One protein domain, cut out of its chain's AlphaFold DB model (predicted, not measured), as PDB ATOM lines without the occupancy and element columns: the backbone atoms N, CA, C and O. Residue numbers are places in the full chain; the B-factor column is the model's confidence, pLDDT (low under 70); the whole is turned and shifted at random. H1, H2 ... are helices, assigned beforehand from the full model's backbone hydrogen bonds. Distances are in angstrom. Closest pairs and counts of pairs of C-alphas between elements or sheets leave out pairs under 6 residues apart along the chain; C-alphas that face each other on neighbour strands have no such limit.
ATOM      1  N   SER A 235     353.525  38.368  45.861       82.69
ATOM      2  CA  SER A 235     353.133  36.970  46.022       82.69
ATOM      3  C   SER A 235     352.103  36.576  44.967       82.69
ATOM      4  O   SER A 235     351.165  37.321  44.667       82.69
ATOM      5  N   THR A 236     352.278  35.384  44.405       92.69
ATOM      6  CA  THR A 236     351.265  34.673  43.616       92.69
ATOM      7  C   THR A 236     350.642  33.579  44.473       92.69
ATOM      8  O   THR A 236     351.284  33.109  45.408       92.69
ATOM      9  N   ALA A 237     349.420  33.130  44.165       92.88
ATOM     10  CA  ALA A 237     348.846  31.994  44.899       92.88
ATOM     11  C   ALA A 237     349.740  30.742  44.786       92.88
ATOM     12  O   ALA A 237     349.906  30.018  45.755       92.88
ATOM     13  N   LEU A 238     350.408  30.539  43.645       95.00
ATOM     14  CA  LEU A 238     351.357  29.443  43.451       95.00
ATOM     15  C   LEU A 238     352.597  29.559  44.347       95.00
ATOM     16  O   LEU A 238     353.057  28.544  44.852       95.00
ATOM     17  N   LEU A 239     353.130  30.770  44.551       91.88
ATOM     18  CA  LEU A 239     354.223  30.998  45.502       91.88
ATOM     19  C   LEU A 239     353.784  30.672  46.935       91.88
ATOM     20  O   LEU A 239     354.539  30.034  47.656       91.88
ATOM     21  N   LEU A 240     352.571  31.077  47.321       90.69
ATOM     22  CA  LEU A 240     352.025  30.845  48.665       90.69
ATOM     23  C   LEU A 240     351.605  29.390  48.905       90.69
ATOM     24  O   LEU A 240     351.628  28.927  50.033       90.69
ATOM     25  N   ALA A 241     351.255  28.657  47.849       92.88
ATOM     26  CA  ALA A 241     350.916  27.242  47.934       92.88
ATOM     27  C   ALA A 241     352.142  26.329  48.086       92.88
ATOM     28  O   ALA A 241     351.974  25.132  48.320       92.88
ATOM     29  N   MET A 242     353.366  26.844  47.924       90.88
ATOM     30  CA  MET A 242     354.571  26.046  48.149       90.88
ATOM     31  C   MET A 242     354.665  25.649  49.631       90.88
ATOM     32  O   MET A 242     354.474  26.515  50.483       90.88
ATOM     33  N   PRO A 243     354.962  24.374  49.958       85.94
ATOM     34  CA  PRO A 243     355.061  23.935  51.344       85.94
ATOM     35  C   PRO A 243     356.068  24.779  52.116       85.94
ATOM     36  O   PRO A 243     357.164  25.038  51.618       85.94
ATOM     37  N   THR A 244     355.716  25.164  53.337       81.19
ATOM     38  CA  THR A 244     356.665  25.735  54.289       81.19
ATOM     39  C   THR A 244     357.137  24.652  55.258       81.19
ATOM     40  O   THR A 244     356.593  23.546  55.303       81.19
ATOM     41  N   PHE A 245     358.137  24.965  56.081       69.44
ATOM     42  CA  PHE A 245     358.563  24.084  57.172       69.44
ATOM     43  C   PHE A 245     357.436  23.683  58.126       69.44
ATOM     44  O   PHE A 245     357.475  22.590  58.685       69.44
ATOM     45  N   ALA A 246     356.460  24.571  58.335       64.62
ATOM     46  CA  ALA A 246     355.368  24.345  59.271       64.62
ATOM     47  C   ALA A 246     354.339  23.323  58.748       64.62
ATOM     48  O   ALA A 246     353.646  22.697  59.548       64.62
ATOM     49  N   ASP A 247     354.293  23.091  57.429       65.06
ATOM     50  CA  ASP A 247     353.162  22.431  56.757       65.06
ATOM     51  C   ASP A 247     353.489  21.046  56.178       65.06
ATOM     52  O   ASP A 247     352.699  20.452  55.438       65.06
ATOM     53  N   LEU A 248     354.630  20.460  56.558       66.94
ATOM     54  CA  LEU A 248     355.070  19.140  56.080       66.94
ATOM     55  C   LEU A 248     354.156  17.967  56.509       66.94
ATOM     56  O   LEU A 248     354.404  16.828  56.124       66.94
ATOM     57  N   ASN A 249     353.088  18.228  57.266       67.00
ATOM     58  CA  ASN A 249     352.078  17.235  57.640       67.00
ATOM     59  C   ASN A 249     350.946  17.085  56.600       67.00
ATOM     60  O   ASN A 249     350.296  16.043  56.574       67.00
ATOM     61  N   HIS A 250     350.718  18.084  55.734       72.06
ATOM     62  CA  HIS A 250     349.607  18.121  54.760       72.06
ATOM     63  C   HIS A 250     350.094  18.179  53.305       72.06
ATOM     64  O   HIS A 250     349.507  18.828  52.443       72.06
ATOM     65  N   VAL A 251     351.193  17.484  53.021       77.44
ATOM     66  CA  VAL A 251     351.916  17.570  51.744       77.44
ATOM     67  C   VAL A 251     351.043  17.249  50.524       77.44
ATOM     68  O   VAL A 251     351.215  17.873  49.478       77.44
ATOM     69  N   ASP A 252     350.103  16.310  50.646       83.50
ATOM     70  CA  ASP A 252     349.215  15.928  49.543       83.50
ATOM     71  C   ASP A 252     348.256  17.065  49.149       83.50
ATOM     72  O   ASP A 252     348.025  17.290  47.962       83.50
ATOM     73  N   ASP A 253     347.780  17.861  50.113       86.69
ATOM     74  CA  ASP A 253     346.921  19.014  49.821       86.69
ATOM     75  C   ASP A 253     347.690  20.108  49.067       86.69
ATOM     76  O   ASP A 253     347.157  20.704  48.129       86.69
ATOM     77  N   HIS A 254     348.971  20.321  49.393       90.81
ATOM     78  CA  HIS A 254     349.834  21.217  48.615       90.81
ATOM     79  C   HIS A 254     350.002  20.730  47.173       90.81
ATOM     80  O   HIS A 254     349.951  21.537  46.246       90.81
ATOM     81  N   VAL A 255     350.191  19.422  46.963       93.06
ATOM     82  CA  VAL A 255     350.307  18.839  45.615       93.06
ATOM     83  C   VAL A 255     349.043  19.126  44.803       93.06
ATOM     84  O   VAL A 255     349.156  19.604  43.673       93.06
ATOM     85  N   ASP A 256     347.861  18.911  45.380       93.12
ATOM     86  CA  ASP A 256     346.576  19.135  44.708       93.12
ATOM     87  C   ASP A 256     346.342  20.618  44.371       93.12
ATOM     88  O   ASP A 256     345.950  20.964  43.248       93.12
ATOM     89  N   VAL A 257     346.635  21.516  45.317       94.75
ATOM     90  CA  VAL A 257     346.525  22.967  45.119       94.75
ATOM     91  C   VAL A 257     347.498  23.438  44.037       94.75
ATOM     92  O   VAL A 257     347.084  24.104  43.086       94.75
ATOM     93  N   ILE A 258     348.775  23.053  44.113       96.12
ATOM     94  CA  ILE A 258     349.799  23.417  43.121       96.12
ATOM     95  C   ILE A 258     349.430  22.870  41.740       96.12
ATOM     96  O   ILE A 258     349.538  23.590  40.746       96.12
ATOM     97  N   GLN A 259     348.962  21.623  41.661       96.25
ATOM     98  CA  GLN A 259     348.504  21.023  40.409       96.25
ATOM     99  C   GLN A 259     347.365  21.840  39.792       96.25
ATOM    100  O   GLN A 259     347.390  22.115  38.591       96.25
ATOM    101  N   THR A 260     346.399  22.260  40.607       96.19
ATOM    102  CA  THR A 260     345.251  23.063  40.168       96.19
ATOM    103  C   THR A 260     345.684  24.451  39.685       96.19
ATOM    104  O   THR A 260     345.278  24.894  38.612       96.19
ATOM    105  N   LEU A 261     346.583  25.115  40.412       96.62
ATOM    106  CA  LEU A 261     347.116  26.426  40.030       96.62
ATOM    107  C   LEU A 261     347.951  26.364  38.740       96.62
ATOM    108  O   LEU A 261     347.823  27.236  37.879       96.62
ATOM    109  N   LEU A 262     348.771  25.323  38.564       96.62
ATOM    110  CA  LEU A 262     349.516  25.094  37.322       96.62
ATOM    111  C   LEU A 262     348.587  24.753  36.153       96.62
ATOM    112  O   LEU A 262     348.844  25.193  35.032       96.62
ATOM    113  N   TYR A 263     347.500  24.017  36.398       95.00
ATOM    114  CA  TYR A 263     346.467  23.772  35.394       95.00
ATOM    115  C   TYR A 263     345.835  25.086  34.918       95.00
ATOM    116  O   TYR A 263     345.748  25.317  33.715       95.00
ATOM    117  N   PHE A 264     345.479  25.992  35.830       93.81
ATOM    118  CA  PHE A 264     344.964  27.315  35.466       93.81
ATOM    119  C   PHE A 264     345.980  28.165  34.701       93.81
ATOM    120  O   PHE A 264     345.637  28.774  33.688       93.81
ATOM    121  N   ALA A 265     347.244  28.157  35.123       93.56
ATOM    122  CA  ALA A 265     348.301  28.855  34.401       93.56
ATOM    123  C   ALA A 265     348.516  28.294  32.980       93.56
ATOM    124  O   ALA A 265     348.831  29.053  32.065       93.56
ATOM    125  N   ASP A 266     348.336  26.985  32.787       92.44
ATOM    126  CA  ASP A 266     348.404  26.310  31.487       92.44
ATOM    127  C   ASP A 266     347.230  26.708  30.581       92.44
ATOM    128  O   ASP A 266     347.454  27.047  29.419       92.44
ATOM    129  N   GLN A 267     345.999  26.734  31.111       90.94
ATOM    130  CA  GLN A 267     344.809  27.137  30.348       90.94
ATOM    131  C   GLN A 267     344.898  28.588  29.852       90.94
ATOM    132  O   GLN A 267     344.615  28.855  28.685       90.94
ATOM    133  N   GLU A 268     345.355  29.506  30.705       91.75
ATOM    134  CA  GLU A 268     345.458  30.939  30.389       91.75
ATOM    135  C   GLU A 268     346.805  31.340  29.756       91.75
ATOM    136  O   GLU A 268     347.075  32.523  29.550       91.75
ATOM    137  N   GLN A 269     347.688  30.374  29.466       89.69
ATOM    138  CA  GLN A 269     349.043  30.612  28.934       89.69
ATOM    139  C   GLN A 269     349.853  31.622  29.774       89.69
ATOM    140  O   GLN A 269     350.678  32.394  29.274       89.69
ATOM    141  N   ALA A 270     349.637  31.614  31.087       90.50
ATOM    142  CA  ALA A 270     350.137  32.614  32.015       90.50
ATOM    143  C   ALA A 270     351.535  32.263  32.551       90.50
ATOM    144  O   ALA A 270     351.763  32.268  33.759       90.50
ATOM    145  N   LEU A 271     352.517  32.003  31.676       88.62
ATOM    146  CA  LEU A 271     353.883  31.663  32.115       88.62
ATOM    147  C   LEU A 271     354.462  32.711  33.080       88.62
ATOM    148  O   LEU A 271     355.134  32.363  34.045       88.62
ATOM    149  N   LYS A 272     354.163  33.997  32.852       89.75
ATOM    150  CA  LYS A 272     354.613  35.105  33.710       89.75
ATOM    151  C   LYS A 272     354.218  34.921  35.180       89.75
ATOM    152  O   LYS A 272     354.942  35.404  36.039       89.75
ATOM    153  N   TYR A 273     353.085  34.275  35.454       91.94
ATOM    154  CA  TYR A 273     352.621  33.983  36.808       91.94
ATOM    155  C   TYR A 273     353.477  32.901  37.482       91.94
ATOM    156  O   TYR A 273     353.854  33.052  38.641       91.94
ATOM    157  N   VAL A 274     353.841  31.851  36.739       92.69
ATOM    158  CA  VAL A 274     354.677  30.743  37.235       92.69
ATOM    159  C   VAL A 274     356.134  31.176  37.416       92.69
ATOM    160  O   VAL A 274     356.750  30.884  38.437       92.69
ATOM    161  N   ASP A 275     356.661  31.942  36.457       93.12
ATOM    162  CA  ASP A 275     358.015  32.512  36.492       93.12
ATOM    163  C   ASP A 275     358.094  33.788  37.359       93.12
ATOM    164  O   ASP A 275     359.133  34.463  37.387       93.12
ATOM    165  N   TYR A 276     357.006  34.159  38.047       91.94
ATOM    166  CA  TYR A 276     356.997  35.343  38.892       91.94
ATOM    167  C   TYR A 276     357.887  35.140  40.114       91.94
ATOM    168  O   TYR A 276     357.913  34.071  40.718       91.94
ATOM    169  N   LYS A 277     358.612  36.198  40.474       90.88
ATOM    170  CA  LYS A 277     359.540  36.194  41.601       90.88
ATOM    171  C   LYS A 277     358.964  36.964  42.776       90.88
ATOM    172  O   LYS A 277     358.521  38.103  42.582       90.88
ATOM    173  N   ASN A 278     359.047  36.357  43.957       85.81
ATOM    174  CA  ASN A 278     358.783  37.025  45.228       85.81
ATOM    175  C   ASN A 278     359.844  38.114  45.510       85.81
ATOM    176  O   ASN A 278     360.749  38.367  44.703       85.81
ATOM    177  N   THR A 279     359.732  38.778  46.658       85.69
ATOM    178  CA  THR A 279     360.668  39.821  47.119       85.69
ATOM    179  C   THR A 279     362.109  39.331  47.272       85.69
ATOM    180  O   THR A 279     363.035  40.104  47.045       85.69
ATOM    181  N   GLU A 280     362.307  38.049  47.569       85.00
ATOM    182  CA  GLU A 280     363.620  37.403  47.699       85.00
ATOM    183  C   GLU A 280     364.217  36.966  46.349       85.00
ATOM    184  O   GLU A 280     365.370  36.548  46.262       85.00
ATOM    185  N   GLY A 281     363.458  37.092  45.256       89.25
ATOM    186  CA  GLY A 281     363.916  36.755  43.909       89.25
ATOM    187  C   GLY A 281     363.705  35.293  43.505       89.25
ATOM    188  O   GLY A 281     364.185  34.896  42.431       89.25
ATOM    189  N   PHE A 282     362.965  34.525  44.305       90.25
ATOM    190  CA  PHE A 282     362.624  33.128  44.057       90.25
ATOM    191  C   PHE A 282     361.287  32.990  43.327       90.25
ATOM    192  O   PHE A 282     360.312  33.682  43.618       90.25
ATOM    193  N   THR A 283     361.254  32.084  42.354       93.81
ATOM    194  CA  THR A 283     360.018  31.560  41.752       93.81
ATOM    195  C   THR A 283     359.488  30.387  42.572       93.81
ATOM    196  O   THR A 283     360.236  29.799  43.353       93.81
ATOM    197  N   ALA A 284     358.238  29.973  42.353       93.38
ATOM    198  CA  ALA A 284     357.687  28.801  43.042       93.38
ATOM    199  C   ALA A 284     358.513  27.528  42.775       93.38
ATOM    200  O   ALA A 284     358.727  26.722  43.676       93.38
ATOM    201  N   PHE A 285     359.066  27.386  41.562       94.88
ATOM    202  CA  PHE A 285     359.940  26.257  41.250       94.88
ATOM    203  C   PHE A 285     361.296  26.340  41.971       94.88
ATOM    204  O   PHE A 285     361.870  25.306  42.295       94.88
ATOM    205  N   ASP A 286     361.798  27.545  42.262       93.31
ATOM    206  CA  ASP A 286     363.007  27.701  43.079       93.31
ATOM    207  C   ASP A 286     362.742  27.303  44.532       93.31
ATOM    208  O   ASP A 286     363.525  26.544  45.100       93.31
ATOM    209  N   LEU A 287     361.615  27.760  45.096       91.44
ATOM    210  CA  LEU A 287     361.227  27.489  46.483       91.44
ATOM    211  C   LEU A 287     361.145  25.992  46.794       91.44
ATOM    212  O   LEU A 287     361.442  25.595  47.911       91.44
ATOM    213  N   LEU A 288     360.816  25.151  45.807       91.81
ATOM    214  CA  LEU A 288     360.824  23.696  45.969       91.81
ATOM    215  C   LEU A 288     362.178  23.162  46.472       91.81
ATOM    216  O   LEU A 288     362.209  22.239  47.282       91.81
ATOM    217  N   PHE A 289     363.279  23.719  45.966       90.88
ATOM    218  CA  PHE A 289     364.629  23.327  46.368       90.88
ATOM    219  C   PHE A 289     365.055  24.056  47.636       90.88
ATOM    220  O   PHE A 289     365.582  23.424  48.538       90.88
ATOM    221  N   GLU A 290     364.782  25.360  47.729       90.44
ATOM    222  CA  GLU A 290     365.191  26.153  48.894       90.44
ATOM    223  C   GLU A 290     364.536  25.640  50.188       90.44
ATOM    224  O   GLU A 290     365.215  25.494  51.197       90.44
ATOM    225  N   VAL A 291     363.246  25.282  50.163       86.50
ATOM    226  CA  VAL A 291     362.558  24.711  51.335       86.50
ATOM    227  C   VAL A 291     363.151  23.358  51.724       86.50
ATOM    228  O   VAL A 291     363.349  23.100  52.908       86.50
ATOM    229  N   ALA A 292     363.454  22.503  50.744       86.94
ATOM    230  CA  ALA A 292     364.058  21.196  50.992       86.94
ATOM    231  C   ALA A 292     365.457  21.327  51.618       86.94
ATOM    232  O   ALA A 292     365.741  20.682  52.627       86.94
ATOM    233  N   ASP A 293     366.286  22.217  51.063       88.50
ATOM    234  CA  ASP A 293     367.642  22.495  51.538       88.50
ATOM    235  C   ASP A 293     367.632  23.084  52.954       88.50
ATOM    236  O   ASP A 293     368.399  22.654  53.813       88.50
ATOM    237  N   MET A 294     366.754  24.055  53.223       86.81
ATOM    238  CA  MET A 294     366.652  24.657  54.550       86.81
ATOM    239  C   MET A 294     366.152  23.640  55.588       86.81
ATOM    240  O   MET A 294     366.615  23.662  56.729       86.81
ATOM    241  N   ALA A 295     365.203  22.774  55.214       84.38
ATOM    242  CA  ALA A 295     364.584  21.812  56.125       84.38
ATOM    243  C   ALA A 295     365.365  20.517  56.321       84.38
ATOM    244  O   ALA A 295     364.971  19.710  57.160       84.38
ATOM    245  N   ASP A 296     366.466  20.335  55.590       87.62
ATOM    246  CA  ASP A 296     367.232  19.088  55.565       87.62
ATOM    247  C   ASP A 296     366.327  17.876  55.254       87.62
ATOM    248  O   ASP A 296     366.420  16.803  55.854       87.62
ATOM    249  N   VAL A 297     365.394  18.068  54.311       85.62
ATOM    250  CA  VAL A 297     364.460  17.032  53.847       85.62
ATOM    251  C   VAL A 297     364.609  16.791  52.345       85.62
ATOM    252  O   VAL A 297     364.974  17.696  51.597       85.62
ATOM    253  N   PRO A 298     364.288  15.583  51.845       86.31
ATOM    254  CA  PRO A 298     364.296  15.326  50.410       86.31
ATOM    255  C   PRO A 298     363.313  16.230  49.656       86.31
ATOM    256  O   PRO A 298     362.180  16.434  50.095       86.31
ATOM    257  N   VAL A 299     363.708  16.687  48.463       89.44
ATOM    258  CA  VAL A 299     362.819  17.435  47.562       89.44
ATOM    259  C   VAL A 299     361.543  16.641  47.294       89.44
ATOM    260  O   VAL A 299     361.581  15.461  46.927       89.44
ATOM    261  N   ASN A 300     360.398  17.313  47.401       89.81
ATOM    262  CA  ASN A 300     359.108  16.703  47.118       89.81
ATOM    263  C   ASN A 300     358.997  16.318  45.632       89.81
ATOM    264  O   ASN A 300     358.771  17.155  44.754       89.81
ATOM    265  N   THR A 301     359.126  15.019  45.359       91.25
ATOM    266  CA  THR A 301     359.110  14.483  43.991       91.25
ATOM    267  C   THR A 301     357.758  14.637  43.287       91.25
ATOM    268  O   THR A 301     357.739  14.780  42.066       91.25
ATOM    269  N   ASN A 302     356.641  14.695  44.021       92.94
ATOM    270  CA  ASN A 302     355.321  14.931  43.433       92.94
ATOM    271  C   ASN A 302     355.217  16.364  42.897       92.94
ATOM    272  O   ASN A 302     354.868  16.553  41.733       92.94
ATOM    273  N   ILE A 303     355.620  17.362  43.692       93.94
ATOM    274  CA  ILE A 303     355.652  18.769  43.259       93.94
ATOM    275  C   ILE A 303     356.684  18.968  42.138       93.94
ATOM    276  O   ILE A 303     356.395  19.616  41.130       93.94
ATOM    277  N   LEU A 304     357.863  18.343  42.252       94.00
ATOM    278  CA  LEU A 304     358.890  18.357  41.206       94.00
ATOM    279  C   LEU A 304     358.337  17.866  39.864       94.00
ATOM    280  O   LEU A 304     358.575  18.477  38.819       94.00
ATOM    281  N   LYS A 305     357.587  16.760  39.889       93.62
ATOM    282  CA  LYS A 305     356.954  16.199  38.698       93.62
ATOM    283  C   LYS A 305     356.006  17.205  38.045       93.62
ATOM    284  O   LYS A 305     356.081  17.367  36.829       93.62
ATOM    285  N   LEU A 306     355.171  17.888  38.835       96.56
ATOM    286  CA  LEU A 306     354.219  18.887  38.337       96.56
ATOM    287  C   LEU A 306     354.924  20.015  37.573       96.56
ATOM    288  O   LEU A 306     354.541  20.318  36.443       96.56
ATOM    289  N   PHE A 307     355.994  20.582  38.137       95.38
ATOM    290  CA  PHE A 307     356.769  21.623  37.455       95.38
ATOM    291  C   PHE A 307     357.449  21.103  36.183       95.38
ATOM    292  O   PHE A 307     357.389  21.772  35.149       95.38
ATOM    293  N   ILE A 308     358.054  19.908  36.210       92.31
ATOM    294  CA  ILE A 308     358.677  19.317  35.012       92.31
ATOM    295  C   ILE A 308     357.643  19.121  33.901       92.31
ATOM    296  O   ILE A 308     357.902  19.524  32.768       92.31
ATOM    297  N   ASP A 309     356.489  18.520  34.202       92.50
ATOM    298  CA  ASP A 309     355.442  18.287  33.204       92.50
ATOM    299  C   ASP A 309     354.892  19.625  32.657       92.50
ATOM    300  O   ASP A 309     354.739  19.757  31.439       92.50
ATOM    301  N   PHE A 310     354.686  20.641  33.510       94.94
ATOM    302  CA  PHE A 310     354.240  21.979  33.092       94.94
ATOM    303  C   PHE A 310     355.238  22.656  32.140       94.94
ATOM    304  O   PHE A 310     354.880  23.043  31.025       94.94
ATOM    305  N   TYR A 311     356.507  22.782  32.543       91.69
ATOM    306  CA  TYR A 311     357.512  23.465  31.726       91.69
ATOM    307  C   TYR A 311     357.848  22.693  30.459       91.69
ATOM    308  O   TYR A 311     357.986  23.302  29.402       91.69
ATOM    309  N   TYR A 312     357.959  21.366  30.527       87.81
ATOM    310  CA  TYR A 312     358.271  20.560  29.350       87.81
ATOM    311  C   TYR A 312     357.187  20.682  28.273       87.81
ATOM    312  O   TYR A 312     357.504  20.716  27.084       87.81
ATOM    313  N   LYS A 313     355.916  20.774  28.686       88.88
ATOM    314  CA  LYS A 313     354.783  20.990  27.783       88.88
ATOM    315  C   LYS A 313     354.780  22.403  27.197       88.88
ATOM    316  O   LYS A 313     354.631  22.549  25.987       88.88
ATOM    317  N   ASN A 314     354.924  23.421  28.046       88.50
ATOM    318  CA  ASN A 314     354.618  24.800  27.669       88.50
ATOM    319  C   ASN A 314     355.850  25.610  27.258       88.50
ATOM    320  O   ASN A 314     355.818  26.330  26.264       88.50
ATOM    321  N   HIS A 315     356.953  25.492  27.999       86.25
ATOM    322  CA  HIS A 315     358.141  26.329  27.825       86.25
ATOM    323  C   HIS A 315     359.446  25.595  28.195       86.25
ATOM    324  O   HIS A 315     360.125  25.978  29.153       86.25
ATOM    325  N   PRO A 316     359.875  24.595  27.397       83.44
ATOM    326  CA  PRO A 316     361.056  23.775  27.696       83.44
ATOM    327  C   PRO A 316     362.382  24.554  27.653       83.44
ATOM    328  O   PRO A 316     363.404  24.054  28.109       83.44
ATOM    329  N   ASN A 317     362.368  25.781  27.125       82.56
ATOM    330  CA  ASN A 317     363.518  26.686  27.085       82.56
ATOM    331  C   ASN A 317     363.401  27.850  28.090       82.56
ATOM    332  O   ASN A 317     364.149  28.823  27.969       82.56
ATOM    333  N   SER A 318     362.460  27.805  29.048       86.19
ATOM    334  CA  SER A 318     362.395  28.828  30.104       86.19
ATOM    335  C   SER A 318     363.723  28.873  30.859       86.19
ATOM    336  O   SER A 318     364.283  27.842  31.232       86.19
ATOM    337  N   LYS A 319     364.231  30.084  31.112       87.12
ATOM    338  CA  LYS A 319     365.452  30.278  31.906       87.12
ATOM    339  C   LYS A 319     365.283  29.750  33.332       87.12
ATOM    340  O   LYS A 319     366.242  29.228  33.890       87.12
ATOM    341  N   VAL A 320     364.080  29.882  33.903       87.75
ATOM    342  CA  VAL A 320     363.746  29.365  35.241       87.75
ATOM    343  C   VAL A 320     363.819  27.843  35.237       87.75
ATOM    344  O   VAL A 320     364.474  27.263  36.102       87.75
ATOM    345  N   PHE A 321     363.219  27.212  34.223       88.69
ATOM    346  CA  PHE A 321     363.269  25.765  34.044       88.69
ATOM    347  C   PHE A 321     364.710  25.277  33.898       88.69
ATOM    348  O   PHE A 321     365.178  24.529  34.745       88.69
ATOM    349  N   LEU A 322     365.452  25.775  32.902       84.12
ATOM    350  CA  LEU A 322     366.827  25.344  32.620       84.12
ATOM    351  C   LEU A 322     367.781  25.530  33.814       84.12
ATOM    352  O   LEU A 322     368.622  24.676  34.062       84.12
ATOM    353  N   ARG A 323     367.626  26.600  34.602       87.06
ATOM    354  CA  ARG A 323     368.430  26.799  35.818       87.06
ATOM    355  C   ARG A 323     368.134  25.747  36.895       87.06
ATOM    356  O   ARG A 323     369.059  25.247  37.524       87.06
ATOM    357  N   ASN A 324     366.863  25.438  37.148       87.06
ATOM    358  CA  ASN A 324     366.492  24.430  38.152       87.06
ATOM    359  C   ASN A 324     366.812  23.010  37.686       87.06
ATOM    360  O   ASN A 324     367.144  22.138  38.480       87.06
ATOM    361  N   ILE A 325     366.795  22.796  36.379       83.31
ATOM    362  CA  ILE A 325     367.300  21.585  35.755       83.31
ATOM    363  C   ILE A 325     368.773  21.334  36.098       83.31
ATOM    364  O   ILE A 325     369.122  20.202  36.427       83.31
ATOM    365  N   ASP A 326     369.626  22.361  36.050       80.19
ATOM    366  CA  ASP A 326     371.042  22.206  36.395       80.19
ATOM    367  C   ASP A 326     371.209  21.745  37.855       80.19
ATOM    368  O   ASP A 326     372.065  20.903  38.135       80.19
ATOM    369  N   LYS A 327     370.345  22.226  38.771       81.56
ATOM    370  CA  LYS A 327     370.281  21.730  40.159       81.56
ATOM    371  C   LYS A 327     369.930  20.233  40.191       81.56
ATOM    372  O   LYS A 327     370.633  19.462  40.834       81.56
ATOM    373  N   ILE A 328     368.911  19.805  39.435       83.62
ATOM    374  CA  ILE A 328     368.496  18.390  39.336       83.62
ATOM    375  C   ILE A 328     369.625  17.511  38.782       83.62
ATOM    376  O   ILE A 328     369.895  16.456  39.345       83.62
ATOM    377  N   CYS A 329     370.299  17.914  37.697       79.12
ATOM    378  CA  CYS A 329     371.392  17.123  37.107       79.12
ATOM    379  C   CYS A 329     372.619  17.027  38.038       79.12
ATOM    380  O   CYS A 329     373.441  16.127  37.862       79.12
ATOM    381  N   GLY A 330     372.762  17.942  39.005       75.38
ATOM    382  CA  GLY A 330     373.813  17.913  40.024       75.38
ATOM    383  C   GLY A 330     373.558  16.928  41.170       75.38
ATOM    384  O   GLY A 330     374.504  16.569  41.868       75.38
ATOM    385  N   ASP A 331     372.319  16.462  41.337       81.75
ATOM    386  CA  ASP A 331     371.908  15.563  42.411       81.75
ATOM    387  C   ASP A 331     371.538  14.177  41.854       81.75
ATOM    388  O   ASP A 331     370.536  13.981  41.157       81.75
ATOM    389  N   GLY A 332     372.363  13.180  42.185       79.25
ATOM    390  CA  GLY A 332     372.150  11.798  41.755       79.25
ATOM    391  C   GLY A 332     370.815  11.214  42.228       79.25
ATOM    392  O   GLY A 332     370.176  10.478  41.471       79.25
ATOM    393  N   ALA A 333     370.353  11.577  43.429       84.00
ATOM    394  CA  ALA A 333     369.086  11.102  43.971       84.00
ATOM    395  C   ALA A 333     367.896  11.678  43.192       84.00
ATOM    396  O   ALA A 333     366.955  10.943  42.876       84.00
ATOM    397  N   LEU A 334     367.955  12.956  42.803       85.12
ATOM    398  CA  LEU A 334     366.916  13.579  41.977       85.12
ATOM    399  C   LEU A 334     366.904  13.031  40.551       85.12
ATOM    400  O   LEU A 334     365.827  12.800  39.999       85.12
ATOM    401  N   ILE A 335     368.068  12.751  39.956       83.81
ATOM    402  CA  ILE A 335     368.140  12.074  38.651       83.81
ATOM    403  C   ILE A 335     367.462  10.702  38.718       83.81
ATOM    404  O   ILE A 335     366.676  10.349  37.831       83.81
ATOM    405  N   ASP A 336     367.737   9.927  39.765       82.81
ATOM    406  CA  ASP A 336     367.112   8.621  39.949       82.81
ATOM    407  C   ASP A 336     365.611   8.737  40.236       82.81
ATOM    408  O   ASP A 336     364.831   7.930  39.722       82.81
ATOM    409  N   ALA A 337     365.172   9.773  40.956       86.44
ATOM    410  CA  ALA A 337     363.756  10.090  41.101       86.44
ATOM    411  C   ALA A 337     363.109  10.389  39.738       86.44
ATOM    412  O   ALA A 337     362.083   9.798  39.410       86.44
ATOM    413  N   VAL A 338     363.730  11.207  38.881       86.31
ATOM    414  CA  VAL A 338     363.232  11.502  37.522       86.31
ATOM    415  C   VAL A 338     363.134  10.242  36.661       86.31
ATOM    416  O   VAL A 338     362.146  10.059  35.945       86.31
ATOM    417  N   ARG A 339     364.116   9.337  36.751       84.62
ATOM    418  CA  ARG A 339     364.090   8.033  36.063       84.62
ATOM    419  C   ARG A 339     362.991   7.099  36.560       84.62
ATOM    420  O   ARG A 339     362.604   6.202  35.819       84.62
ATOM    421  N   LYS A 340     362.536   7.260  37.804       87.00
ATOM    422  CA  LYS A 340     361.395   6.520  38.358       87.00
ATOM    423  C   LYS A 340     360.066   7.169  37.959       87.00
ATOM    424  O   LYS A 340     359.142   6.458  37.580       87.00
ATOM    425  N   MET A 341     359.981   8.501  38.007       89.00
ATOM    426  CA  MET A 341     358.769   9.279  37.700       89.00
ATOM    427  C   MET A 341     358.308   9.120  36.251       89.00
ATOM    428  O   MET A 341     357.112   9.076  35.963       89.00
ATOM    429  N   TYR A 342     359.262   9.034  35.332       85.62
ATOM    430  CA  TYR A 342     359.006   8.775  33.927       85.62
ATOM    431  C   TYR A 342     359.653   7.429  33.600       85.62
ATOM    432  O   TYR A 342     360.766   7.200  34.039       85.62
ATOM    433  N   PRO A 343     359.012   6.520  32.854       77.69
ATOM    434  CA  PRO A 343     359.702   5.346  32.316       77.69
ATOM    435  C   PRO A 343     359.946   5.446  30.797       77.69
ATOM    436  O   PRO A 343     359.241   6.130  30.048       77.69
ATOM    437  N   GLY A 344     360.972   4.742  30.309       80.81
ATOM    438  CA  GLY A 344     361.190   4.497  28.878       80.81
ATOM    439  C   GLY A 344     361.584   5.722  28.037       80.81
ATOM    440  O   GLY A 344     362.467   6.502  28.393       80.81
ATOM    441  N   LYS A 345     360.969   5.881  26.853       75.25
ATOM    442  CA  LYS A 345     361.351   6.925  25.875       75.25
ATOM    443  C   LYS A 345     361.102   8.353  26.384       75.25
ATOM    444  O   LYS A 345     361.832   9.256  25.976       75.25
ATOM    445  N   LYS A 346     360.108   8.558  27.265       73.75
ATOM    446  CA  LYS A 346     359.806   9.875  27.859       73.75
ATOM    447  C   LYS A 346     360.965  10.333  28.750       73.75
ATOM    448  O   LYS A 346     361.427  11.453  28.577       73.75
ATOM    449  N   VAL A 347     361.533   9.434  29.565       76.06
ATOM    450  CA  VAL A 347     362.760   9.692  30.352       76.06
ATOM    451  C   VAL A 347     363.888  10.149  29.467       76.06
ATOM    452  O   VAL A 347     364.513  11.151  29.761       76.06
ATOM    453  N   LYS A 348     364.151   9.429  28.370       70.56
ATOM    454  CA  LYS A 348     365.267   9.765  27.486       70.56
ATOM    455  C   LYS A 348     365.106  11.173  26.911       70.56
ATOM    456  O   LYS A 348     366.077  11.910  26.892       70.56
ATOM    457  N   LYS A 349     363.892  11.556  26.497       75.06
ATOM    458  CA  LYS A 349     363.591  12.906  25.990       75.06
ATOM    459  C   LYS A 349     363.667  13.994  27.064       75.06
ATOM    460  O   LYS A 349     364.143  15.090  26.772       75.06
ATOM    461  N   ILE A 350     363.194  13.695  28.274       72.06
ATOM    462  CA  ILE A 350     363.252  14.606  29.419       72.06
ATOM    463  C   ILE A 350     364.707  14.774  29.850       72.06
ATOM    464  O   ILE A 350     365.200  15.886  29.803       72.06
ATOM    465  N   LEU A 351     365.440  13.689  30.126       70.94
ATOM    466  CA  LEU A 351     366.876  13.714  30.432       70.94
ATOM    467  C   LEU A 351     367.710  14.363  29.315       70.94
ATOM    468  O   LEU A 351     368.711  14.996  29.619       70.94
ATOM    469  N   GLN A 352     367.294  14.252  28.045       70.69
ATOM    470  CA  GLN A 352     367.908  14.975  26.922       70.69
ATOM    471  C   GLN A 352     367.795  16.493  27.042       70.69
ATOM    472  O   GLN A 352     368.737  17.198  26.697       70.69
ATOM    473  N   HIS A 353     366.652  16.990  27.512       65.94
ATOM    474  CA  HIS A 353     366.461  18.415  27.772       65.94
ATOM    475  C   HIS A 353     367.060  18.835  29.113       65.94
ATOM    476  O   HIS A 353     367.587  19.937  29.208       65.94
ATOM    477  N   LEU A 354     366.996  17.957  30.121       65.06
ATOM    478  CA  LEU A 354     367.540  18.215  31.448       65.06
ATOM    479  C   LEU A 354     369.061  18.355  31.375       65.06
ATOM    480  O   LEU A 354     369.656  19.298  31.864       65.06
ATOM    481  N   CYS A 355     369.718  17.424  30.712       63.25
ATOM    482  CA  CYS A 355     371.155  17.374  30.735       63.25
ATOM    483  C   CYS A 355     371.639  17.332  29.283       63.25
ATOM    484  O   CYS A 355     371.788  16.252  28.701       63.25
ATOM    485  N   LYS A 356     371.890  18.519  28.703       53.19
ATOM    486  CA  LYS A 356     372.447  18.680  27.342       53.19
ATOM    487  C   LYS A 356     373.675  17.784  27.089       53.19
ATOM    488  O   LYS A 356     373.859  17.354  25.956       53.19
ATOM    489  N   ASP A 357     374.410  17.415  28.145       44.91
ATOM    490  CA  ASP A 357     375.635  16.605  28.084       44.91
ATOM    491  C   ASP A 357     375.483  15.131  28.559       44.91
ATOM    492  O   ASP A 357     376.353  14.303  28.295       44.91
ATOM    493  N   VAL A 358     374.396  14.724  29.239       44.53
ATOM    494  CA  VAL A 358     374.300  13.364  29.858       44.53
ATOM    495  C   VAL A 358     373.812  12.289  28.878       44.53
ATOM    496  O   VAL A 358     373.962  11.085  29.103       44.53
ATOM    497  N   VAL A 359     373.259  12.696  27.741       43.78
ATOM    498  CA  VAL A 359     372.764  11.775  26.706       43.78
ATOM    499  C   VAL A 359     373.917  11.092  25.982       43.78
ATOM    500  O   VAL A 359     373.792   9.926  25.600       43.78
ATOM    501  N   GLU A 360     375.047  11.782  25.841       42.03
ATOM    502  CA  GLU A 360     376.247  11.234  25.207       42.03
ATOM    503  C   GLU A 360     376.961  10.224  26.119       42.03
ATOM    504  O   GLU A 360     377.491   9.223  25.631       42.03
ATOM    505  N   ALA A 361     376.853  10.375  27.445       41.34
ATOM    506  CA  ALA A 361     377.391   9.419  28.416       41.34
ATOM    507  C   ALA A 361     376.588   8.098  28.485       41.34
ATOM    508  O   ALA A 361     377.166   7.025  28.649       41.34
ATOM    509  N   HIS A 362     375.261   8.128  28.288       37.84
ATOM    510  CA  HIS A 362     374.431   6.902  28.294       37.84
ATOM    511  C   HIS A 362     374.330   6.190  26.943       37.84
ATOM    512  O   HIS A 362     373.934   5.025  26.890       37.84
ATOM    513  N   ALA A 363     374.696   6.849  25.841       37.12
ATOM    514  CA  ALA A 363     374.898   6.164  24.564       37.12
ATOM    515  C   ALA A 363     376.218   5.367  24.547       37.12
ATOM    516  O   ALA A 363     376.312   4.363  23.845       37.12
ATOM    517  N   THR A 364     377.204   5.776  25.351       35.84
ATOM    518  CA  THR A 364     378.545   5.177  25.405       35.84
ATOM    519  C   THR A 364     378.741   4.195  26.572       35.84
ATOM    520  O   THR A 364     379.534   3.263  26.447       35.84
ATOM    521  N   SER A 365     377.955   4.283  27.655       38.59
ATOM    522  CA  SER A 365     378.053   3.367  28.813       38.59
ATOM    523  C   SER A 365     377.499   1.954  28.580       38.59
ATOM    524  O   SER A 365     377.766   1.048  29.364       38.59
TER     525      SER A 365
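What this domain is: This is residues 235 to 365 of the 448 residues of the protein "Ankyrin_rpt-contain_dom domain-containing protein" of viral metagenome (UniProt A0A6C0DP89). An up-and-down bundle of H4, H5 and H6, each running against the one before, forms the loosely packed middle of this domain; the longest helix, H2, lies side by side with H5 on one side, and H7 and H8 are set crosswise on the other. Short H1 and H3 pack on H2, and H9 touches H8 alone at the far end. The printed part has 131 residues with nine named helices, H1 to H9 along the chain, and no named strand: all helix, packed part aligned, part crossed. It is compact, with a radius of gyration of the C-alphas of 14.7 A and spans of 45 by 34 by 25 A.

How they stand to each other: H1, residues 237 to 240, touches H2, residues 251 to 267, at residues 258 to 262 alone, with C-alphas 238 and 261 closest, 6.2 A apart. H3, residues 271 to 274, touches residues 262 to 265 of H2 alone; closest are C-alphas 265 and 271, 6.7 A. H5, residues 301 to 314, touches H2 at a shallow tilt of 5 degrees, the same way, closest at C-alphas 255 and 303, 5.8 A. H4, residues 284 to 295, forms a hairpin with H5, touching by residues 285 to 288 and 303 to 307 alone, with C-alphas 285 and 307 closest, 6.8 A. H6, residues 319 to 330, touches H4 by residues 320 to 324 and 285 to 286 alone, closest at C-alphas 286 and 324, 6.9 A. H5 and H6 are close but not clearly touching: their closest C-alphas, 311 and 321, are 6.6 A apart. H7, residues 332 to 341, and H6 only just touch, with 3 pairs of C-alphas within 8 A, and only at the corner; closest are C-alphas 328 and 334, 5.7 A. H8, residues 345 to 354, is about perpendicular to H6 at 74 degrees and touches it, closest at C-alphas 325 and 354, 5.5 A. H9, residues 358 to 364, touches H8, closest at C-alphas 352 and 359, 5.8 A. Every O i to N i+4 pair is within hydrogen-bond range in H2, H5, H7, H8 and H9, against 6 of 8 in H4 and 7 of 8 in H6; H1 and H3 are too short for one.

Where its parts are: H1 begins at C-alpha 237 (348.846, 31.994, 44.899). H2 is 24.5 A long, H4 16.4 A, H5 19.8 A and H6 17.0 A. H9 ends at C-alpha 364 (378.545, 5.177, 25.405).

The domain as a whole: The C-alphas farthest apart, of Ser 235 and Thr 364, are 45.6 A apart. The printed part has no cut and no long link. Residues 245 to 249 and 353 to 365 have pLDDT under 70.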